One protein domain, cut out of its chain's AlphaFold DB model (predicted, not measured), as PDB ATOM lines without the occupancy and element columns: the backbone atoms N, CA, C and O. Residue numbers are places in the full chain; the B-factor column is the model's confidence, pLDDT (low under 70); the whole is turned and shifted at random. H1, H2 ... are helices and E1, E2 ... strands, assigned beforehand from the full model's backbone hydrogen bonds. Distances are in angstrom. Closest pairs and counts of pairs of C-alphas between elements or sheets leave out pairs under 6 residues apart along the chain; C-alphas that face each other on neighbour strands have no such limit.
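AT A GLANCE: This is residues 8 to 161 of the 271 residues of an uncharacterized protein of Prolixibacteraceae bacterium (UniProt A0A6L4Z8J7). A twisted five-stranded sheet makes a wall with helix H2 over one face and the short strand pair E6 and E8 over part of the other, a small and only partial sandwich. At one end E1, E7, H1 and the unnamed residues 82 to 117 form a loop-rich lobe; at the other the hairpin E9 and E10 makes an arm whose residues 132 to 137 stick out. The 154 printed residues run E1 H1 E2 E3 E4 E5 E6 E7 E8 E9 E10 E11 H2; the large sheet's order is E3 E2 E4 E5 E11, antiparallel. The class is mixed, helices and strands, with under half of the residues, 67, in named elements. The whole is compact, with a radius of gyration of the C-alphas of 16.4 A and spans of 45 by 43 by 24 A.

IN THESE COORDINATES: Find C-alpha 20 at (-30.603, -46.086, -23.899), where E2 begins; it runs 18.1 A to residue 28, bending by 73 degrees at residue 23. Look in the same sheet for E3, residues 34 to 38, E4, residues 58 to 63, E5, residues 68 to 73, 16.5 A long, and E11, residues 142 to 147, 15.8 A long. H2, residues 151 to 161, spans 16.3 A and ends at C-alpha 161 (-47.075, -39.633, -44.896). The shorter elements are E6, 78 to 81; E8, 123 to 126; E1, 8 to 10; E7, 118 to 120; H1, 16 to 19; E9, 129 to 131; and E10, 138 to 140.

HOW THE PARTS SIT: Start at inner strand E4: N 60 and O 26 of E2 are 2.8 A apart, and N 59 and O 71 of E5 2.8 A. At the edges, N 35 of E3 and O 27 are 2.8 A apart, N 143 of E11 and O 72 2.8 A. H2 is on this sheet, making two layers, a helix on one face; its Ala 158 and Ile 72 have the closest C-alphas of H2 and E5, 6.3 A. E6 and E8, with N 126 and O 78 at 2.7 A, form a sandwich with the sheet, two sheets face to face, 8.6 A centre to centre where they face each other. E7 runs on into E8 at 61 degrees and pairs with E1, N 8 and O 120 at 2.8 A. H1 only grazes the large sheet. In the hairpin E9 and E10, N 130 and O 139 are 2.8 A apart; E10 runs on into E11 at 22 degrees. In H2, 4 of 7 O i to N i+4 pairs are within hydrogen-bond range; H1 is too short for one.

THE WHOLE: Look to Gly 89 and Glu 133 for the C-alphas farthest apart, 50.3 A. The printed part has no cut. The long links are E3 to E4 and E6 to E7. Mean pLDDT of the printed part is 93.5; residues 105 and 107 are under 70.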
ATOM      1  N   ILE A   8     -27.711 -39.702 -29.977       93.06
ATOM      2  CA  ILE A   8     -28.113 -39.652 -28.574       93.06
ATOM      3  C   ILE A   8     -27.049 -38.878 -27.803       93.06
ATOM      4  O   ILE A   8     -25.870 -39.220 -27.861       93.06
ATOM      5  N   LEU A   9     -27.463 -37.875 -27.034       93.50
ATOM      6  CA  LEU A   9     -26.570 -37.121 -26.160       93.50
ATOM      7  C   LEU A   9     -26.477 -37.754 -24.773       93.50
ATOM      8  O   LEU A   9     -27.486 -38.132 -24.184       93.50
ATOM      9  N   ASN A  10     -25.259 -37.811 -24.238       94.12
ATOM     10  CA  ASN A  10     -24.962 -38.300 -22.898       94.12
ATOM     11  C   ASN A  10     -24.289 -37.183 -22.099       94.12
ATOM     12  O   ASN A  10     -23.331 -36.557 -22.566       94.12
ATOM     13  N   GLN A  11     -24.780 -36.935 -20.887       93.88
ATOM     14  CA  GLN A  11     -24.145 -35.991 -19.973       93.88
ATOM     15  C   GLN A  11     -22.843 -36.563 -19.381       93.88
ATOM     16  O   GLN A  11     -22.693 -37.789 -19.292       93.88
ATOM     17  N   PRO A  12     -21.923 -35.702 -18.907       94.25
ATOM     18  CA  PRO A  12     -20.800 -36.148 -18.090       94.25
ATOM     19  C   PRO A  12     -21.269 -37.027 -16.923       94.25
ATOM     20  O   PRO A  12     -22.316 -36.795 -16.325       94.25
ATOM     21  N   GLY A  13     -20.475 -38.038 -16.602       95.50
ATOM     22  CA  GLY A  13     -20.752 -39.073 -15.613       95.50
ATOM     23  C   GLY A  13     -21.530 -40.275 -16.150       95.50
ATOM     24  O   GLY A  13     -21.644 -41.260 -15.428       95.50
ATOM     25  N   THR A  14     -22.029 -40.236 -17.394       95.25
ATOM     26  CA  THR A  14     -22.862 -41.310 -17.965       95.25
ATOM     27  C   THR A  14     -22.269 -41.949 -19.219       95.25
ATOM     28  O   THR A  14     -21.421 -41.384 -19.912       95.25
ATOM     29  N   ARG A  15     -22.727 -43.164 -19.506       94.56
ATOM     30  CA  ARG A  15     -22.481 -43.936 -20.726       94.56
ATOM     31  C   ARG A  15     -23.771 -44.058 -21.540       94.56
ATOM     32  O   ARG A  15     -24.852 -43.872 -20.987       94.56
ATOM     33  N   PRO A  16     -23.703 -44.453 -22.824       95.31
ATOM     34  CA  PRO A  16     -24.909 -44.660 -23.629       95.31
ATOM     35  C   PRO A  16     -25.934 -45.595 -22.978       95.31
ATOM     36  O   PRO A  16     -27.127 -45.310 -23.011       95.31
ATOM     37  N   GLN A  17     -25.477 -46.666 -22.321       95.19
ATOM     38  CA  GLN A  17     -26.328 -47.639 -21.624       95.19
ATOM     39  C   GLN A  17     -27.062 -47.049 -20.410       95.19
ATOM     40  O   GLN A  17     -27.985 -47.675 -19.892       95.19
ATOM     41  N   ASP A  18     -26.669 -45.867 -19.931       95.81
ATOM     42  CA  ASP A  18     -27.394 -45.164 -18.873       95.81
ATOM     43  C   ASP A  18     -28.628 -44.442 -19.436       95.81
ATOM     44  O   ASP A  18     -29.619 -44.323 -18.721       95.81
ATOM     45  N   ASN A  19     -28.611 -44.067 -20.722       95.88
ATOM     46  CA  ASN A  19     -29.654 -43.280 -21.396       95.88
ATOM     47  C   ASN A  19     -30.516 -44.104 -22.375       95.88
ATOM     48  O   ASN A  19     -31.664 -43.747 -22.651       95.88
ATOM     49  N   VAL A  20     -29.980 -45.215 -22.890       96.75
ATOM     50  CA  VAL A  20     -30.603 -46.086 -23.899       96.75
ATOM     51  C   VAL A  20     -30.595 -47.527 -23.412       96.75
ATOM     52  O   VAL A  20     -29.645 -47.974 -22.769       96.75
ATOM     53  N   GLU A  21     -31.656 -48.262 -23.723       97.31
ATOM     54  CA  GLU A  21     -31.735 -49.694 -23.453       97.31
ATOM     55  C   GLU A  21     -30.702 -50.481 -24.270       97.31
ATOM     56  O   GLU A  21     -30.309 -50.070 -25.361       97.31
ATOM     57  N   LEU A  22     -30.291 -51.660 -23.788       96.25
ATOM     58  CA  LEU A  22     -29.418 -52.541 -24.579       96.25
ATOM     59  C   LEU A  22     -30.120 -53.037 -25.843       96.25
ATOM     60  O   LEU A  22     -29.485 -53.109 -26.888       96.25
ATOM     61  N   ASN A  23     -31.430 -53.283 -25.787       97.25
ATOM     62  CA  ASN A  23     -32.284 -53.438 -26.966       97.25
ATOM     63  C   ASN A  23     -32.524 -52.066 -27.617       97.25
ATOM     64  O   ASN A  23     -33.634 -51.542 -27.592       97.25
ATOM     65  N   ALA A  24     -31.455 -51.455 -28.126       96.88
ATOM     66  CA  ALA A  24     -31.350 -50.017 -28.331       96.88
ATOM     67  C   ALA A  24     -32.156 -49.467 -29.515       96.88
ATOM     68  O   ALA A  24     -32.507 -48.286 -29.518       96.88
ATOM     69  N   ALA A  25     -32.465 -50.292 -30.518       97.38
ATOM     70  CA  ALA A  25     -33.234 -49.868 -31.685       97.38
ATOM     71  C   ALA A  25     -34.368 -50.846 -31.993       97.38
ATOM     72  O   ALA A  25     -34.193 -52.060 -31.937       97.38
ATOM     73  N   THR A  26     -35.531 -50.310 -32.352       98.06
ATOM     74  CA  THR A  26     -36.640 -51.075 -32.929       98.06
ATOM     75  C   THR A  26     -36.917 -50.558 -34.327       98.06
ATOM     76  O   THR A  26     -37.166 -49.369 -34.520       98.06
ATOM     77  N   ILE A  27     -36.851 -51.457 -35.297       98.19
ATOM     78  CA  ILE A  27     -37.125 -51.197 -36.701       98.19
ATOM     79  C   ILE A  27     -38.546 -51.649 -37.001       98.19
ATOM     80  O   ILE A  27     -38.952 -52.729 -36.582       98.19
ATOM     81  N   VAL A  28     -39.306 -50.822 -37.709       98.56
ATOM     82  CA  VAL A  28     -40.716 -51.084 -38.020       98.56
ATOM     83  C   VAL A  28     -40.931 -50.933 -39.523       98.56
ATOM     84  O   VAL A  28     -40.354 -50.046 -40.161       98.56
ATOM     85  N   ASN A  29     -41.741 -51.814 -40.108       98.12
ATOM     86  CA  ASN A  29     -42.198 -51.680 -41.490       98.12
ATOM     87  C   ASN A  29     -43.585 -51.022 -41.533       98.12
ATOM     88  O   ASN A  29     -44.222 -50.775 -40.510       98.12
ATOM     89  N   MET A  30     -44.087 -50.741 -42.733       97.50
ATOM     90  CA  MET A  30     -45.399 -50.105 -42.879       97.50
ATOM     91  C   MET A  30     -46.587 -51.020 -42.555       97.50
ATOM     92  O   MET A  30     -47.701 -50.511 -42.493       97.50
ATOM     93  N   ASP A  31     -46.381 -52.310 -42.285       97.00
ATOM     94  CA  ASP A  31     -47.433 -53.218 -41.801       97.00
ATOM     95  C   ASP A  31     -47.546 -53.211 -40.268       97.00
ATOM     96  O   ASP A  31     -48.515 -53.727 -39.718       97.00
ATOM     97  N   GLY A  32     -46.584 -52.597 -39.570       97.31
ATOM     98  CA  GLY A  32     -46.508 -52.595 -38.106       97.31
ATOM     99  C   GLY A  32     -45.728 -53.774 -37.523       97.31
ATOM    100  O   GLY A  32     -45.642 -53.888 -36.303       97.31
ATOM    101  N   ASN A  33     -45.119 -54.616 -38.365       97.94
ATOM    102  CA  ASN A  33     -44.179 -55.631 -37.898       97.94
ATOM    103  C   ASN A  33     -42.933 -54.949 -37.332       97.94
ATOM    104  O   ASN A  33     -42.558 -53.860 -37.774       97.94
ATOM    105  N   THR A  34     -42.276 -55.599 -36.375       98.00
ATOM    106  CA  THR A  34     -41.132 -55.022 -35.668       98.00
ATOM    107  C   THR A  34     -39.941 -55.970 -35.649       98.00
ATOM    108  O   THR A  34     -40.112 -57.166 -35.427       98.00
ATOM    109  N   GLU A  35     -38.740 -55.418 -35.781       97.75
ATOM    110  CA  GLU A  35     -37.472 -56.085 -35.493       97.75
ATOM    111  C   GLU A  35     -36.703 -55.281 -34.438       97.75
ATOM    112  O   GLU A  35     -36.446 -54.092 -34.616       97.75
ATOM    113  N   THR A  36     -36.303 -55.914 -33.341       98.06
ATOM    114  CA  THR A  36     -35.517 -55.272 -32.282       98.06
ATOM    115  C   THR A  36     -34.043 -55.639 -32.415       98.06
ATOM    116  O   THR A  36     -33.690 -56.795 -32.636       98.06
ATOM    117  N   TRP A  37     -33.172 -54.651 -32.233       97.62
ATOM    118  CA  TRP A  37     -31.720 -54.777 -32.270       97.62
ATOM    119  C   TRP A  37     -31.120 -54.520 -30.893       97.62
ATOM    120  O   TRP A  37     -31.498 -53.569 -30.207       97.62
ATOM    121  N   SER A  38     -30.167 -55.366 -30.509       97.19
ATOM    122  CA  SER A  38     -29.494 -55.357 -29.218       97.19
ATOM    123  C   SER A  38     -28.004 -55.058 -29.343       97.19
ATOM    124  O   SER A  38     -27.317 -55.644 -30.176       97.19
ATOM    125  N   TRP A  39     -27.508 -54.197 -28.459       96.38
ATOM    126  CA  TRP A  39     -26.107 -53.854 -28.224       96.38
ATOM    127  C   TRP A  39     -25.556 -54.514 -26.952       96.38
ATOM    128  O   TRP A  39     -24.622 -54.006 -26.336       96.38
ATOM    129  N   GLU A  40     -26.074 -55.678 -26.552       95.19
ATOM    130  CA  GLU A  40     -25.394 -56.535 -25.559       95.19
ATOM    131  C   GLU A  40     -23.944 -56.857 -25.967       95.19
ATOM    132  O   GLU A  40     -23.076 -57.064 -25.119       95.19
ATOM    133  N   LYS A  41     -23.669 -56.861 -27.276       93.88
ATOM    134  CA  LYS A  41     -22.330 -56.937 -27.867       93.88
ATOM    135  C   LYS A  41     -22.074 -55.714 -28.744       93.88
ATOM    136  O   LYS A  41     -23.008 -55.059 -29.207       93.88
ATOM    137  N   ALA A  42     -20.797 -55.414 -28.972       92.00
ATOM    138  CA  ALA A  42     -20.394 -54.316 -29.844       92.00
ATOM    139  C   ALA A  42     -21.022 -54.438 -31.243       92.00
ATOM    140  O   ALA A  42     -21.179 -55.546 -31.755       92.00
ATOM    141  N   TYR A  43     -21.346 -53.288 -31.844       89.56
ATOM    142  CA  TYR A  43     -21.887 -53.141 -33.211       89.56
ATOM    143  C   TYR A  43     -23.304 -53.655 -33.442       89.56
ATOM    144  O   TYR A  43     -23.842 -53.515 -34.538       89.56
ATOM    145  N   GLY A  44     -23.927 -54.158 -32.383       88.44
ATOM    146  CA  GLY A  44     -25.309 -54.569 -32.403       88.44
ATOM    147  C   GLY A  44     -25.554 -55.834 -33.219       88.44
ATOM    148  O   GLY A  44     -24.802 -56.236 -34.106       88.44
ATOM    149  N   GLY A  45     -26.660 -56.480 -32.904       93.38
ATOM    150  CA  GLY A  45     -27.215 -57.569 -33.685       93.38
ATOM    151  C   GLY A  45     -28.701 -57.665 -33.413       93.38
ATOM    152  O   GLY A  45     -29.191 -57.149 -32.408       93.38
ATOM    153  N   ARG A  46     -29.434 -58.334 -34.296       94.88
ATOM    154  CA  ARG A  46     -30.843 -58.634 -34.047       94.88
ATOM    155  C   ARG A  46     -30.993 -59.316 -32.682       94.88
ATOM    156  O   ARG A  46     -30.289 -60.285 -32.384       94.88
ATOM    157  N   ALA A  47     -31.885 -58.785 -31.853       94.81
ATOM    158  CA  ALA A  47     -32.132 -59.286 -30.512       94.81
ATOM    159  C   ALA A  47     -32.653 -60.728 -30.567       94.81
ATOM    160  O   ALA A  47     -33.326 -61.141 -31.518       94.81
ATOM    161  N   LYS A  48     -32.346 -61.517 -29.533       94.06
ATOM    162  CA  LYS A  48     -32.816 -62.902 -29.444       94.06
ATOM    163  C   LYS A  48     -34.348 -62.937 -29.475       94.06
ATOM    164  O   LYS A  48     -34.994 -62.248 -28.698       94.06
ATOM    165  N   GLY A  49     -34.906 -63.772 -30.350       90.81
ATOM    166  CA  GLY A  49     -36.358 -63.910 -30.513       90.81
ATOM    167  C   GLY A  49     -37.008 -62.829 -31.379       90.81
ATOM    168  O   GLY A  49     -38.219 -62.866 -31.549       90.81
ATOM    169  N   SER A  50     -36.234 -61.895 -31.940       91.19
ATOM    170  CA  SER A  50     -36.746 -60.953 -32.932       91.19
ATOM    171  C   SER A  50     -36.752 -61.578 -34.326       91.19
ATOM    172  O   SER A  50     -35.750 -62.149 -34.774       91.19
ATOM    173  N   ASP A  51     -37.849 -61.385 -35.048       93.00
ATOM    174  CA  ASP A  51     -37.949 -61.744 -36.459       93.00
ATOM    175  C   ASP A  51     -37.177 -60.759 -37.334       93.00
ATOM    176  O   ASP A  51     -36.866 -59.644 -36.915       93.00
ATOM    177  N   SER A  52     -36.787 -61.211 -38.528       91.94
ATOM    178  CA  SER A  52     -36.179 -60.325 -39.522       91.94
ATOM    179  C   SER A  52     -37.285 -59.590 -40.260       91.94
ATOM    180  O   SER A  52     -38.243 -60.213 -40.720       91.94
ATOM    181  N   ILE A  53     -37.131 -58.282 -40.403       94.44
ATOM    182  CA  ILE A  53     -38.092 -57.439 -41.090       94.44
ATOM    183  C   ILE A  53     -37.598 -57.055 -42.481       94.44
ATOM    184  O   ILE A  53     -36.432 -56.735 -42.703       94.44
ATOM    185  N   GLN A  54     -38.523 -57.057 -43.435       93.94
ATOM    186  CA  GLN A  54     -38.314 -56.483 -44.758       93.94
ATOM    187  C   GLN A  54     -38.914 -55.080 -44.800       93.94
ATOM    188  O   GLN A  54     -39.954 -54.826 -44.188       93.94
ATOM    189  N   ASN A  55     -38.274 -54.175 -45.544       94.81
ATOM    190  CA  ASN A  55     -38.738 -52.793 -45.717       94.81
ATOM    191  C   ASN A  55     -38.933 -52.050 -44.379       94.81
ATOM    192  O   ASN A  55     -39.916 -51.335 -44.175       94.81
ATOM    193  N   GLY A  56     -37.990 -52.242 -43.453       97.12
ATOM    194  CA  GLY A  56     -37.920 -51.523 -42.185       97.12
ATOM    195  C   GLY A  56     -37.528 -50.059 -42.387       97.12
ATOM    196  O   GLY A  56     -36.353 -49.709 -42.275       97.12
ATOM    197  N   ILE A  57     -38.505 -49.215 -42.726       97.81
ATOM    198  CA  ILE A  57     -38.298 -47.788 -43.026       97.81
ATOM    199  C   ILE A  57     -38.480 -46.876 -41.808       97.81
ATOM    200  O   ILE A  57     -38.416 -45.657 -41.939       97.81
ATOM    201  N   ILE A  58     -38.758 -47.439 -40.635       98.44
ATOM    202  CA  ILE A  58     -38.992 -46.694 -39.399       98.44
ATOM    203  C   ILE A  58     -37.960 -47.156 -38.378       98.44
ATOM    204  O   ILE A  58     -37.858 -48.348 -38.108       98.44
ATOM    205  N   GLN A  59     -37.227 -46.219 -37.790       98.00
ATOM    206  CA  GLN A  59     -36.314 -46.451 -36.678       98.00
ATOM    207  C   GLN A  59     -36.892 -45.794 -35.429       98.00
ATOM    208  O   GLN A  59     -37.176 -44.602 -35.445       98.00
ATOM    209  N   LEU A  60     -37.014 -46.545 -34.340       98.12
ATOM    210  CA  LEU A  60     -37.273 -46.029 -32.999       98.12
ATOM    211  C   LEU A  60     -36.060 -46.333 -32.122       98.12
ATOM    212  O   LEU A  60     -35.643 -47.489 -32.023       98.12
ATOM    213  N   ILE A  61     -35.501 -45.315 -31.474       97.75
ATOM    214  CA  ILE A  61     -34.448 -45.495 -30.474       97.75
ATOM    215  C   ILE A  61     -35.108 -45.741 -29.121       97.75
ATOM    216  O   ILE A  61     -35.855 -44.900 -28.620       97.75
ATOM    217  N   ASN A  62     -34.807 -46.883 -28.514       97.50
ATOM    218  CA  ASN A  62     -35.323 -47.271 -27.206       97.50
ATOM    219  C   ASN A  62     -34.543 -46.564 -26.094       97.50
ATOM    220  O   ASN A  62     -33.717 -47.158 -25.403       97.50
ATOM    221  N   LEU A  63     -34.796 -45.264 -25.957       97.12
ATOM    222  CA  LEU A  63     -34.369 -44.478 -24.805       97.12
ATOM    223  C   LEU A  63     -35.020 -45.029 -23.529       97.12
ATOM    224  O   LEU A  63     -36.131 -45.555 -23.581       97.12
ATOM    225  N   LYS A  64     -34.371 -44.826 -22.379       96.69
ATOM    226  CA  LYS A  64     -34.996 -45.076 -21.066       96.69
ATOM    227  C   LYS A  64     -36.066 -44.039 -20.706       96.69
ATOM    228  O   LYS A  64     -36.864 -44.249 -19.798       96.69
ATOM    229  N   SER A  65     -36.072 -42.906 -21.409       94.88
ATOM    230  CA  SER A  65     -37.165 -41.932 -21.379       94.88
ATOM    231  C   SER A  65     -38.451 -42.555 -21.940       94.88
ATOM    232  O   SER A  65     -38.373 -43.253 -22.953       94.88
ATOM    233  N   PRO A  66     -39.636 -42.252 -21.371       93.94
ATOM    234  CA  PRO A  66     -40.912 -42.647 -21.967       93.94
ATOM    235  C   PRO A  66     -41.060 -42.146 -23.407       93.94
ATOM    236  O   PRO A  66     -41.494 -42.891 -24.281       93.94
ATOM    237  N   GLU A  67     -40.643 -40.904 -23.668       96.06
ATOM    238  CA  GLU A  67     -40.644 -40.320 -25.007       96.06
ATOM    239  C   GLU A  67     -39.396 -40.765 -25.772       96.06
ATOM    240  O   GLU A  67     -38.271 -40.375 -25.441       96.06
ATOM    241  N   ARG A  68     -39.605 -41.587 -26.801       96.88
ATOM    242  CA  ARG A  68     -38.552 -42.220 -27.600       96.88
ATOM    243  C   ARG A  68     -38.458 -41.582 -28.976       96.88
ATOM    244  O   ARG A  68     -39.472 -41.410 -29.651       96.88
ATOM    245  N   HIS A  69     -37.243 -41.238 -29.394       96.81
ATOM    246  CA  HIS A  69     -36.998 -40.625 -30.697       96.81
ATOM    247  C   HIS A  69     -37.240 -41.621 -31.832       96.81
ATOM    248  O   HIS A  69     -36.740 -42.747 -31.782       96.81
ATOM    249  N   PHE A  70     -37.945 -41.188 -32.876       97.88
ATOM    250  CA  PHE A  70     -38.105 -41.960 -34.099       97.88
ATOM    251  C   PHE A  70     -37.728 -41.177 -35.353       97.88
ATOM    252  O   PHE A  70     -37.837 -39.949 -35.412       97.88
ATOM    253  N   VAL A  71     -37.380 -41.940 -36.386       97.81
ATOM    254  CA  VAL A  71     -37.220 -41.490 -37.766       97.81
ATOM    255  C   VAL A  71     -38.060 -42.386 -38.667       97.81
ATOM    256  O   VAL A  71     -37.948 -43.607 -38.608       97.81
ATOM    257  N   ILE A  72     -38.890 -41.790 -39.516       98.12
ATOM    258  CA  ILE A  72     -39.645 -42.471 -40.570       98.12
ATOM    259  C   ILE A  72     -39.074 -42.022 -41.915       98.12
ATOM    260  O   ILE A  72     -39.024 -40.829 -42.211       98.12
ATOM    261  N   GLY A  73     -38.658 -42.977 -42.732       97.38
ATOM    262  CA  GLY A  73     -38.136 -42.751 -44.074       97.38
ATOM    263  C   GLY A  73     -39.215 -42.874 -45.137       97.38
ATOM    264  O   GLY A  73     -40.305 -43.406 -44.900       97.38
ATOM    265  N   GLU A  74     -38.927 -42.345 -46.323       97.12
ATOM    266  CA  GLU A  74     -39.778 -42.613 -47.480       97.12
ATOM    267  C   GLU A  74     -39.798 -44.114 -47.810       97.12
ATOM    268  O   GLU A  74     -38.860 -44.840 -47.474       97.12
ATOM    269  N   GLU A  75     -40.847 -44.592 -48.482       96.62
ATOM    270  CA  GLU A  75     -40.851 -45.952 -49.030       96.62
ATOM    271  C   GLU A  75     -39.580 -46.194 -49.865       96.62
ATOM    272  O   GLU A  75     -39.258 -45.416 -50.763       96.62
ATOM    273  N   GLY A  76     -38.842 -47.259 -49.538       95.75
ATOM    274  CA  GLY A  76     -37.528 -47.561 -50.116       95.75
ATOM    275  C   GLY A  76     -36.331 -47.068 -49.291       95.75
ATOM    276  O   GLY A  76     -35.189 -47.375 -49.639       95.75
ATOM    277  N   ALA A  77     -36.551 -46.339 -48.190       96.25
ATOM    278  CA  ALA A  77     -35.504 -46.056 -47.210       96.25
ATOM    279  C   ALA A  77     -34.967 -47.358 -46.597       96.25
ATOM    280  O   ALA A  77     -35.654 -48.378 -46.541       96.25
ATOM    281  N   THR A  78     -33.721 -47.333 -46.128       94.56
ATOM    282  CA  THR A  78     -33.085 -48.521 -45.540       94.56
ATOM    283  C   THR A  78     -32.372 -48.162 -44.255       94.56
ATOM    284  O   THR A  78     -31.710 -47.132 -44.179       94.56
ATOM    285  N   TRP A  79     -32.485 -49.015 -43.245       95.19
ATOM    286  CA  TRP A  79     -31.762 -48.847 -41.994       95.19
ATOM    287  C   TRP A  79     -30.529 -49.754 -41.942       95.19
ATOM    288  O   TRP A  79     -30.561 -50.873 -42.457       95.19
ATOM    289  N   LYS A  80     -29.442 -49.281 -41.321       93.00
ATOM    290  CA  LYS A  80     -28.269 -50.109 -41.000       93.00
ATOM    291  C   LYS A  80     -27.730 -49.796 -39.601       93.00
ATOM    292  O   LYS A  80     -27.698 -48.618 -39.235       93.00
ATOM    293  N   PRO A  81     -27.247 -50.806 -38.856       92.88
ATOM    294  CA  PRO A  81     -26.564 -50.585 -37.588       92.88
ATOM    295  C   PRO A  81     -25.196 -49.928 -37.808       92.88
ATOM    296  O   PRO A  81     -24.558 -50.121 -38.848       92.88
ATOM    297  N   PHE A  82     -24.713 -49.195 -36.805       90.06
ATOM    298  CA  PHE A  82     -23.325 -48.731 -36.785       90.06
ATOM    299  C   PHE A  82     -22.359 -49.857 -36.417       90.06
ATOM    300  O   PHE A  82     -22.576 -50.590 -35.454       90.06
ATOM    301  N   THR A  83     -21.240 -49.936 -37.137       89.19
ATOM    302  CA  THR A  83     -20.255 -51.023 -36.997       89.19
ATOM    303  C   THR A  83     -18.869 -50.563 -36.544       89.19
ATOM    304  O   THR A  83     -17.885 -51.271 -36.740       89.19
ATOM    305  N   PHE A  84     -18.762 -49.368 -35.967       89.56
ATOM    306  CA  PHE A  84     -17.519 -48.839 -35.401       89.56
ATOM    307  C   PHE A  84     -17.822 -47.947 -34.192       89.56
ATOM    308  O   PHE A  84     -18.966 -47.567 -33.979       89.56
ATOM    309  N   GLY A  85     -16.801 -47.619 -33.396       89.69
ATOM    310  CA  GLY A  85     -16.917 -46.657 -32.291       89.69
ATOM    311  C   GLY A  85     -17.294 -47.241 -30.926       89.69
ATOM    312  O   GLY A  85     -17.403 -46.489 -29.958       89.69
ATOM    313  N   ALA A  86     -17.475 -48.560 -30.818       91.88
ATOM    314  CA  ALA A  86     -17.584 -49.243 -29.530       91.88
ATOM    315  C   ALA A  86     -16.203 -49.349 -28.858       91.88
ATOM    316  O   ALA A  86     -15.171 -49.372 -29.534       91.88
ATOM    317  N   ARG A  87     -16.172 -49.433 -27.524       92.69
ATOM    318  CA  ARG A  87     -14.932 -49.512 -26.741       92.69
ATOM    319  C   ARG A  87     -15.038 -50.566 -25.652       92.69
ATOM    320  O   ARG A  87     -15.845 -50.437 -24.730       92.69
ATOM    321  N   GLU A  88     -14.172 -51.570 -25.735       90.75
ATOM    322  CA  GLU A  88     -14.049 -52.615 -24.720       90.75
ATOM    323  C   GLU A  88     -13.805 -52.020 -23.324       90.75
ATOM    324  O   GLU A  88     -13.107 -51.016 -23.167       90.75
ATOM    325  N   GLY A  89     -14.446 -52.607 -22.311       89.69
ATOM    326  CA  GLY A  89     -14.393 -52.137 -20.924       89.69
ATOM    327  C   GLY A  89     -15.192 -50.858 -20.637       89.69
ATOM    328  O   GLY A  89     -15.378 -50.520 -19.471       89.69
ATOM    329  N   PHE A  90     -15.705 -50.164 -21.660       92.44
ATOM    330  CA  PHE A  90     -16.463 -48.924 -21.487       92.44
ATOM    331  C   PHE A  90     -17.903 -49.031 -21.987       92.44
ATOM    332  O   PHE A  90     -18.823 -48.943 -21.171       92.44
ATOM    333  N   SER A  91     -18.098 -49.220 -23.297       93.81
ATOM    334  CA  SER A  91     -19.412 -49.227 -23.943       93.81
ATOM    335  C   SER A  91     -19.442 -50.133 -25.174       93.81
ATOM    336  O   SER A  91     -18.602 -50.027 -26.068       93.81
ATOM    337  N   THR A  92     -20.467 -50.978 -25.248       95.00
ATOM    338  CA  THR A  92     -20.821 -51.760 -26.441       95.00
ATOM    339  C   THR A  92     -21.540 -50.927 -27.503       95.00
ATOM    340  O   THR A  92     -21.379 -51.188 -28.693       95.00
ATOM    341  N   ILE A  93     -22.298 -49.906 -27.095       95.62
ATOM    342  CA  ILE A  93     -22.906 -48.915 -27.990       95.62
ATOM    343  C   ILE A  93     -21.810 -47.944 -28.464       95.62
ATOM    344  O   ILE A  93     -21.052 -47.453 -27.616       95.62
ATOM    345  N   PRO A  94     -21.706 -47.656 -29.777       93.75
ATOM    346  CA  PRO A  94     -20.781 -46.656 -30.292       93.75
ATOM    347  C   PRO A  94     -20.904 -45.321 -29.564       93.75
ATOM    348  O   PRO A  94     -22.011 -44.829 -29.361       93.75
ATOM    349  N   CYS A  95     -19.773 -44.764 -29.131       93.06
ATOM    350  CA  CYS A  95     -19.764 -43.568 -28.297       93.06
ATOM    351  C   CYS A  95     -18.557 -42.689 -28.605       93.06
ATOM    352  O   CYS A  95     -17.411 -43.149 -28.576       93.06
ATOM    353  N   TRP A  96     -18.803 -41.406 -28.834       92.62
ATOM    354  CA  TRP A  96     -17.781 -40.444 -29.216       92.62
ATOM    355  C   TRP A  96     -17.849 -39.178 -28.377       92.62
ATOM    356  O   TRP A  96     -18.912 -38.785 -27.922       92.62
ATOM    357  N   ASN A  97     -16.715 -38.508 -28.190       89.69
ATOM    358  CA  ASN A  97     -16.657 -37.222 -27.484       89.69
ATOM    359  C   ASN A  97     -16.028 -36.094 -28.320       89.69
ATOM    360  O   ASN A  97     -15.578 -35.093 -27.764       89.69
ATOM    361  N   HIS A  98     -15.989 -36.259 -29.648       85.62
ATOM    362  CA  HIS A  98     -15.631 -35.188 -30.587       85.62
ATOM    363  C   HIS A  98     -16.768 -34.177 -30.789       85.62
ATOM    364  O   HIS A  98     -16.548 -32.985 -30.964       85.62
ATOM    365  N   TRP A  99     -18.006 -34.640 -30.692       84.44
ATOM    366  CA  TRP A  99     -19.213 -33.829 -30.645       84.44
ATOM    367  C   TRP A  99     -19.980 -34.223 -29.362       84.44
ATOM    368  O   TRP A  99     -19.857 -35.376 -28.938       84.44
ATOM    369  N   PRO A 100     -20.692 -33.312 -28.664       79.62
ATOM    370  CA  PRO A 100     -21.044 -31.942 -29.061       79.62
ATOM    371  C   PRO A 100     -20.068 -30.832 -28.650       79.62
ATOM    372  O   PRO A 100     -20.302 -29.680 -29.000       79.62
ATOM    373  N   VAL A 101     -18.999 -31.128 -27.901       75.38
ATOM    374  CA  VAL A 101     -18.207 -30.074 -27.227       75.38
ATOM    375  C   VAL A 101     -16.745 -29.949 -27.655       75.38
ATOM    376  O   VAL A 101     -16.072 -29.034 -27.176       75.38
ATOM    377  N   ALA A 102     -16.199 -30.839 -28.492       75.00
ATOM    378  CA  ALA A 102     -14.781 -30.719 -28.818       75.00
ATOM    379  C   ALA A 102     -14.531 -29.504 -29.720       75.00
ATOM    380  O   ALA A 102     -15.181 -29.309 -30.739       75.00
ATOM    381  N   GLN A 103     -13.551 -28.694 -29.328       73.12
ATOM    382  CA  GLN A 103     -13.118 -27.509 -30.077       73.12
ATOM    383  C   GLN A 103     -11.939 -27.805 -31.014       73.12
ATOM    384  O   GLN A 103     -11.534 -26.957 -31.802       73.12
ATOM    385  N   LEU A 104     -11.363 -29.005 -30.911       75.81
ATOM    386  CA  LEU A 104     -10.286 -29.464 -31.781       75.81
ATOM    387  C   LEU A 104     -10.890 -30.260 -32.944       75.81
ATOM    388  O   LEU A 104     -11.773 -31.078 -32.684       75.81
ATOM    389  N   PRO A 105     -10.387 -30.111 -34.182       68.81
ATOM    390  CA  PRO A 105     -10.752 -30.993 -35.285       68.81
ATOM    391  C   PRO A 105     -10.345 -32.432 -34.940       68.81
ATOM    392  O   PRO A 105      -9.166 -32.782 -34.973       68.81
ATOM    393  N   ASN A 106     -11.300 -33.256 -34.514       70.12
ATOM    394  CA  ASN A 106     -11.046 -34.640 -34.122       70.12
ATOM    395  C   ASN A 106     -12.212 -35.553 -34.502       70.12
ATOM    396  O   ASN A 106     -12.886 -36.113 -33.649       70.12
ATOM    397  N   GLU A 107     -12.443 -35.730 -35.800       67.69
ATOM    398  CA  GLU A 107     -13.491 -36.626 -36.295       67.69
ATOM    399  C   GLU A 107     -13.399 -38.027 -35.666       67.69
ATOM    400  O   GLU A 107     -12.331 -38.639 -35.597       67.69
ATOM    401  N   GLY A 108     -14.531 -38.541 -35.177       75.31
ATOM    402  CA  GLY A 108     -14.649 -39.940 -34.770       75.31
ATOM    403  C   GLY A 108     -13.879 -40.339 -33.507       75.31
ATOM    404  O   GLY A 108     -13.708 -41.535 -33.263       75.31
ATOM    405  N   ARG A 109     -13.438 -39.392 -32.663       84.88
ATOM    406  CA  ARG A 109     -12.787 -39.731 -31.384       84.88
ATOM    407  C   ARG A 109     -13.734 -40.517 -30.470       84.88
ATOM    408  O   ARG A 109     -14.689 -39.956 -29.934       84.88
ATOM    409  N   VAL A 110     -13.430 -41.799 -30.266       90.50
ATOM    410  CA  VAL A 110     -14.165 -42.689 -29.355       90.50
ATOM    411  C   VAL A 110     -13.976 -42.239 -27.907       90.50
ATOM    412  O   VAL A 110     -12.847 -41.989 -27.469       90.50
ATOM    413  N   ALA A 111     -15.075 -42.156 -27.160       91.25
ATOM    414  CA  ALA A 111     -15.061 -41.741 -25.765       91.25
ATOM    415  C   ALA A 111     -14.301 -42.778 -24.906       91.25
ATOM    416  O   ALA A 111     -14.666 -43.956 -24.899       91.25
ATOM    417  N   PRO A 112     -13.221 -42.385 -24.201       89.25
ATOM    418  CA  PRO A 112     -12.457 -43.305 -23.366       89.25
ATOM    419  C   PRO A 112     -13.058 -43.530 -21.978       89.25
ATOM    420  O   PRO A 112     -12.743 -44.530 -21.338       89.25
ATOM    421  N   ALA A 113     -13.862 -42.577 -21.520       91.88
ATOM    422  CA  ALA A 113     -14.455 -42.503 -20.200       91.88
ATOM    423  C   ALA A 113     -15.703 -41.611 -20.266       91.88
ATOM    424  O   ALA A 113     -15.951 -40.942 -21.271       91.88
ATOM    425  N   ALA A 114     -16.472 -41.599 -19.180       93.56
ATOM    426  CA  ALA A 114     -17.682 -40.800 -19.038       93.56
ATOM    427  C   ALA A 114     -17.401 -39.383 -18.496       93.56
ATOM    428  O   ALA A 114     -18.303 -38.717 -18.021       93.56
ATOM    429  N   ASP A 115     -16.162 -38.894 -18.504       92.12
ATOM    430  CA  ASP A 115     -15.768 -37.630 -17.859       92.12
ATOM    431  C   ASP A 115     -16.232 -36.363 -18.606       92.12
ATOM    432  O   ASP A 115     -16.091 -35.249 -18.099       92.12
ATOM    433  N   ARG A 116     -16.778 -36.511 -19.816       90.44
ATOM    434  CA  ARG A 116     -17.189 -35.416 -20.707       90.44
ATOM    435  C   ARG A 116     -18.524 -35.726 -21.373       90.44
ATOM    436  O   ARG A 116     -18.880 -36.901 -21.461       90.44
ATOM    437  N   PRO A 117     -19.231 -34.708 -21.898       92.75
ATOM    438  CA  PRO A 117     -20.368 -34.956 -22.769       92.75
ATOM    439  C   PRO A 117     -19.932 -35.813 -23.958       92.75
ATOM    440  O   PRO A 117     -18.849 -35.605 -24.519       92.75
ATOM    441  N   SER A 118     -20.774 -36.763 -24.336       93.38
ATOM    442  CA  SER A 118     -20.523 -37.661 -25.456       93.38
ATOM    443  C   SER A 118     -21.793 -37.869 -26.269       93.38
ATOM    444  O   SER A 118     -22.902 -37.678 -25.767       93.38
ATOM    445  N   SER A 119     -21.642 -38.287 -27.517       93.69
ATOM    446  CA  SER A 119     -22.745 -38.722 -28.361       93.69
ATOM    447  C   SER A 119     -22.654 -40.213 -28.658       93.69
ATOM    448  O   SER A 119     -21.587 -40.823 -28.539       93.69
ATOM    449  N   ALA A 120     -23.787 -40.813 -28.993       94.06
ATOM    450  CA  ALA A 120     -23.888 -42.213 -29.350       94.06
ATOM    451  C   ALA A 120     -24.881 -42.404 -30.487       94.06
ATOM    452  O   ALA A 120     -25.931 -41.768 -30.519       94.06
ATOM    453  N   CYS A 121     -24.587 -43.349 -31.371       91.94
ATOM    454  CA  CYS A 121     -25.463 -43.697 -32.477       91.94
ATOM    455  C   CYS A 121     -25.516 -45.214 -32.629       91.94
ATOM    456  O   CYS A 121     -24.496 -45.905 -32.618       91.94
ATOM    457  N   VAL A 122     -26.731 -45.738 -32.752       94.31
ATOM    458  CA  VAL A 122     -26.989 -47.178 -32.883       94.31
ATOM    459  C   VAL A 122     -27.181 -47.579 -34.345       94.31
ATOM    460  O   VAL A 122     -26.977 -48.722 -34.728       94.31
ATOM    461  N   GLY A 123     -27.528 -46.643 -35.217       92.69
ATOM    462  CA  GLY A 123     -27.767 -46.945 -36.618       92.69
ATOM    463  C   GLY A 123     -28.312 -45.749 -37.363       92.69
ATOM    464  O   GLY A 123     -28.808 -44.800 -36.752       92.69
ATOM    465  N   THR A 124     -28.285 -45.858 -38.682       92.94
ATOM    466  CA  THR A 124     -28.751 -44.815 -39.585       92.94
ATOM    467  C   THR A 124     -29.824 -45.338 -40.508       92.94
ATOM    468  O   THR A 124     -29.655 -46.348 -41.192       92.94
ATOM    469  N   LEU A 125     -30.913 -44.579 -40.577       94.25
ATOM    470  CA  LEU A 125     -31.903 -44.677 -41.634       94.25
ATOM    471  C   LEU A 125     -31.460 -43.842 -42.845       94.25
ATOM    472  O   LEU A 125     -31.514 -42.611 -42.829       94.25
ATOM    473  N   TYR A 126     -31.017 -44.502 -43.906       94.31
ATOM    474  CA  TYR A 126     -30.645 -43.857 -45.156       94.31
ATOM    475  C   TYR A 126     -31.900 -43.416 -45.919       94.31
ATOM    476  O   TYR A 126     -32.725 -44.270 -46.264       94.31
ATOM    477  N   PRO A 127     -32.041 -42.110 -46.219       94.62
ATOM    478  CA  PRO A 127     -33.189 -41.612 -46.961       94.62
ATOM    479  C   PRO A 127     -33.126 -42.044 -48.427       94.62
ATOM    480  O   PRO A 127     -32.044 -42.233 -49.000       94.62
ATOM    481  N   VAL A 128     -34.295 -42.105 -49.060       95.06
ATOM    482  CA  VAL A 128     -34.400 -42.167 -50.522       95.06
ATOM    483  C   VAL A 128     -33.883 -40.856 -51.107       95.06
ATOM    484  O   VAL A 128     -34.151 -39.777 -50.577       95.06
ATOM    485  N   LYS A 129     -33.111 -40.945 -52.191       93.69
ATOM    486  CA  LYS A 129     -32.476 -39.791 -52.834       93.69
ATOM    487  C   LYS A 129     -33.179 -39.468 -54.143       93.69
ATOM    488  O   LYS A 129     -33.167 -40.273 -55.070       93.69
ATOM    489  N   HIS A 130     -33.705 -38.257 -54.236       93.69
ATOM    490  CA  HIS A 130     -34.384 -37.721 -55.410       93.69
ATOM    491  C   HIS A 130     -33.511 -36.673 -56.089       93.69
ATOM    492  O   HIS A 130     -32.898 -35.842 -55.416       93.69
ATOM    493  N   LYS A 131     -33.466 -36.686 -57.422       94.31
ATOM    494  CA  LYS A 131     -32.916 -35.558 -58.183       94.31
ATOM    495  C   LYS A 131     -33.872 -34.377 -58.067       94.31
ATOM    496  O   LYS A 131     -35.085 -34.564 -58.080       94.31
ATOM    497  N   THR A 132     -33.321 -33.176 -57.960       94.06
ATOM    498  CA  THR A 132     -34.109 -31.944 -58.054       94.06
ATOM    499  C   THR A 132     -33.969 -31.340 -59.448       94.06
ATOM    500  O   THR A 132     -33.106 -31.752 -60.225       94.06
ATOM    501  N   GLU A 133     -34.794 -30.345 -59.762       93.88
ATOM    502  CA  GLU A 133     -34.682 -29.571 -61.006       93.88
ATOM    503  C   GLU A 133     -33.365 -28.785 -61.088       93.88
ATOM    504  O   GLU A 133     -32.885 -28.479 -62.177       93.88
ATOM    505  N   LYS A 134     -32.740 -28.487 -59.940       94.75
ATOM    506  CA  LYS A 134     -31.454 -27.797 -59.883       94.75
ATOM    507  C   LYS A 134     -30.307 -28.790 -60.142       94.75
ATOM    508  O   LYS A 134     -30.132 -29.733 -59.360       94.75
ATOM    509  N   PRO A 135     -29.469 -28.572 -61.176       93.88
ATOM    510  CA  PRO A 135     -28.341 -29.450 -61.475       93.88
ATOM    511  C   PRO A 135     -27.411 -29.642 -60.272       93.88
ATOM    512  O   PRO A 135     -27.049 -28.685 -59.589       93.88
ATOM    513  N   GLY A 136     -27.035 -30.894 -60.007       91.50
ATOM    514  CA  GLY A 136     -26.145 -31.260 -58.899       91.50
ATOM    515  C   GLY A 136     -26.791 -31.252 -57.509       91.50
ATOM    516  O   GLY A 136     -26.143 -31.668 -56.550       91.50
ATOM    517  N   MET A 137     -28.055 -30.840 -57.378       92.94
ATOM    518  CA  MET A 137     -28.773 -30.856 -56.106       92.94
ATOM    519  C   MET A 137     -29.680 -32.085 -56.003       92.94
ATOM    520  O   MET A 137     -30.514 -32.363 -56.868       92.94
ATOM    521  N   MET A 138     -29.510 -32.812 -54.902       94.00
ATOM    522  CA  MET A 138     -30.299 -33.982 -54.528       94.00
ATOM    523  C   MET A 138     -31.145 -33.645 -53.292       94.00
ATOM    524  O   MET A 138     -30.751 -32.805 -52.483       94.00
ATOM    525  N   MET A 139     -32.272 -34.326 -53.110       93.12
ATOM    526  CA  MET A 139     -33.146 -34.190 -51.943       93.12
ATOM    527  C   MET A 139     -33.429 -35.562 -51.332       93.12
ATOM    528  O   MET A 139     -33.673 -36.527 -52.051       93.12
ATOM    529  N   GLY A 140     -33.429 -35.638 -50.005       93.44
ATOM    530  CA  GLY A 140     -33.875 -36.796 -49.239       93.44
ATOM    531  C   GLY A 140     -34.791 -36.327 -48.122       93.44
ATOM    532  O   GLY A 140     -34.635 -35.209 -47.627       93.44
ATOM    533  N   ARG A 141     -35.784 -37.144 -47.772       93.69
ATOM    534  CA  ARG A 141     -36.834 -36.765 -46.825       93.69
ATOM    535  C   ARG A 141     -37.014 -37.848 -45.785       93.69
ATOM    536  O   ARG A 141     -37.150 -39.012 -46.137       93.69
ATOM    537  N   ASN A 142     -37.065 -37.422 -44.532       95.19
ATOM    538  CA  ASN A 142     -37.405 -38.238 -43.380       95.19
ATOM    539  C   ASN A 142     -38.304 -37.404 -42.460       95.19
ATOM    540  O   ASN A 142     -38.169 -36.179 -42.403       95.19
ATOM    541  N   LEU A 143     -39.190 -38.071 -41.731       95.94
ATOM    542  CA  LEU A 143     -40.001 -37.487 -40.671       95.94
ATOM    543  C   LEU A 143     -39.401 -37.868 -39.315       95.94
ATOM    544  O   LEU A 143     -39.185 -39.047 -39.045       95.94
ATOM    545  N   TYR A 144     -39.156 -36.873 -38.468       95.50
ATOM    546  CA  TYR A 144     -38.572 -37.045 -37.138       95.50
ATOM    547  C   TYR A 144     -39.607 -36.706 -36.069       95.50
ATOM    548  O   TYR A 144     -40.438 -35.817 -36.266       95.50
ATOM    549  N   GLY A 145     -39.535 -37.373 -34.924       95.88
ATOM    550  CA  GLY A 145     -40.389 -37.050 -33.789       95.88
ATOM    551  C   GLY A 145     -40.025 -37.830 -32.537       95.88
ATOM    552  O   GLY A 145     -38.985 -38.489 -32.470       95.88
ATOM    553  N   MET A 146     -40.892 -37.730 -31.538       96.75
ATOM    554  CA  MET A 146     -40.819 -38.505 -30.305       96.75
ATOM    555  C   MET A 146     -42.175 -39.152 -30.028       96.75
ATOM    556  O   MET A 146     -43.208 -38.622 -30.442       96.75
ATOM    557  N   THR A 147     -42.166 -40.317 -29.389       96.88
ATOM    558  CA  THR A 147     -43.392 -41.024 -29.019       96.88
ATOM    559  C   THR A 147     -43.213 -41.877 -27.767       96.88
ATOM    560  O   THR A 147     -42.218 -42.595 -27.633       96.88
ATOM    561  N   ALA A 148     -44.220 -41.873 -26.896       97.25
ATOM    562  CA  ALA A 148     -44.399 -42.875 -25.846       97.25
ATOM    563  C   ALA A 148     -45.202 -44.105 -26.305       97.25
ATOM    564  O   ALA A 148     -45.252 -45.117 -25.605       97.25
ATOM    565  N   LYS A 149     -45.816 -44.058 -27.494       95.81
ATOM    566  CA  LYS A 149     -46.628 -45.160 -28.026       95.81
ATOM    567  C   LYS A 149     -45.775 -46.381 -28.400       95.81
ATOM    568  O   LYS A 149     -44.572 -46.243 -28.648       95.81
ATOM    569  N   PRO A 150     -46.376 -47.581 -28.488       97.06
ATOM    570  CA  PRO A 150     -45.743 -48.756 -29.080       97.06
ATOM    571  C   PRO A 150     -45.158 -48.482 -30.473       97.06
ATOM    572  O   PRO A 150     -45.751 -47.770 -31.280       97.06
ATOM    573  N   ALA A 151     -44.010 -49.095 -30.780       97.62
ATOM    574  CA  ALA A 151     -43.298 -48.868 -32.041       97.62
ATOM    575  C   ALA A 151     -44.158 -49.196 -33.276       97.62
ATOM    576  O   ALA A 151     -44.146 -48.447 -34.249       97.62
ATOM    577  N   ALA A 152     -44.950 -50.272 -33.209       97.81
ATOM    578  CA  ALA A 152     -45.838 -50.706 -34.286       97.81
ATOM    579  C   ALA A 152     -46.863 -49.633 -34.707       97.81
ATOM    580  O   ALA A 152     -47.211 -49.546 -35.884       97.81
ATOM    581  N   GLU A 153     -47.309 -48.767 -33.785       97.19
ATOM    582  CA  GLU A 153     -48.273 -47.702 -34.102       97.19
ATOM    583  C   GLU A 153     -47.690 -46.633 -35.040       97.19
ATOM    584  O   GLU A 153     -48.433 -45.986 -35.781       97.19
ATOM    585  N   LEU A 154     -46.358 -46.485 -35.102       98.25
ATOM    586  CA  LEU A 154     -45.707 -45.569 -36.047       98.25
ATOM    587  C   LEU A 154     -45.974 -45.939 -37.509       98.25
ATOM    588  O   LEU A 154     -45.876 -45.072 -38.378       98.25
ATOM    589  N   ALA A 155     -46.362 -47.186 -37.794       98.31
ATOM    590  CA  ALA A 155     -46.734 -47.609 -39.137       98.31
ATOM    591  C   ALA A 155     -47.928 -46.809 -39.686       98.31
ATOM    592  O   ALA A 155     -47.966 -46.516 -40.880       98.31
ATOM    593  N   ILE A 156     -48.868 -46.381 -38.834       98.06
ATOM    594  CA  ILE A 156     -50.017 -45.563 -39.253       98.06
ATOM    595  C   ILE A 156     -49.541 -44.182 -39.711       98.06
ATOM    596  O   ILE A 156     -49.882 -43.734 -40.809       98.06
ATOM    597  N   LEU A 157     -48.687 -43.535 -38.910       98.06
ATOM    598  CA  LEU A 157     -48.072 -42.257 -39.263       98.06
ATOM    599  C   LEU A 157     -47.237 -42.382 -40.547       98.06
ATOM    600  O   LEU A 157     -47.366 -41.545 -41.443       98.06
ATOM    601  N   ALA A 158     -46.449 -43.450 -40.677       98.25
ATOM    602  CA  ALA A 158     -45.635 -43.705 -41.859       98.25
ATOM    603  C   ALA A 158     -46.475 -43.881 -43.128       98.25
ATOM    604  O   ALA A 158     -46.166 -43.250 -44.140       98.25
ATOM    605  N   ARG A 159     -47.565 -44.660 -43.070       98.50
ATOM    606  CA  ARG A 159     -48.496 -44.815 -44.199       98.50
ATOM    607  C   ARG A 159     -49.196 -43.501 -44.540       98.50
ATOM    608  O   ARG A 159     -49.250 -43.154 -45.712       98.50
ATOM    609  N   SER A 160     -49.640 -42.727 -43.544       98.06
ATOM    610  CA  SER A 160     -50.280 -41.417 -43.780       98.06
ATOM    611  C   SER A 160     -49.369 -40.422 -44.507       98.06
ATOM    612  O   SER A 160     -49.837 -39.565 -45.249       98.06
ATOM    613  N   TRP A 161     -48.054 -40.528 -44.293       98.06
ATOM    614  CA  TRP A 161     -47.075 -39.633 -44.896       98.06
ATOM    615  C   TRP A 161     -46.577 -40.131 -46.255       98.06
ATOM    616  O   TRP A 161     -46.415 -39.323 -47.170       98.06
TER     617      TRP A 161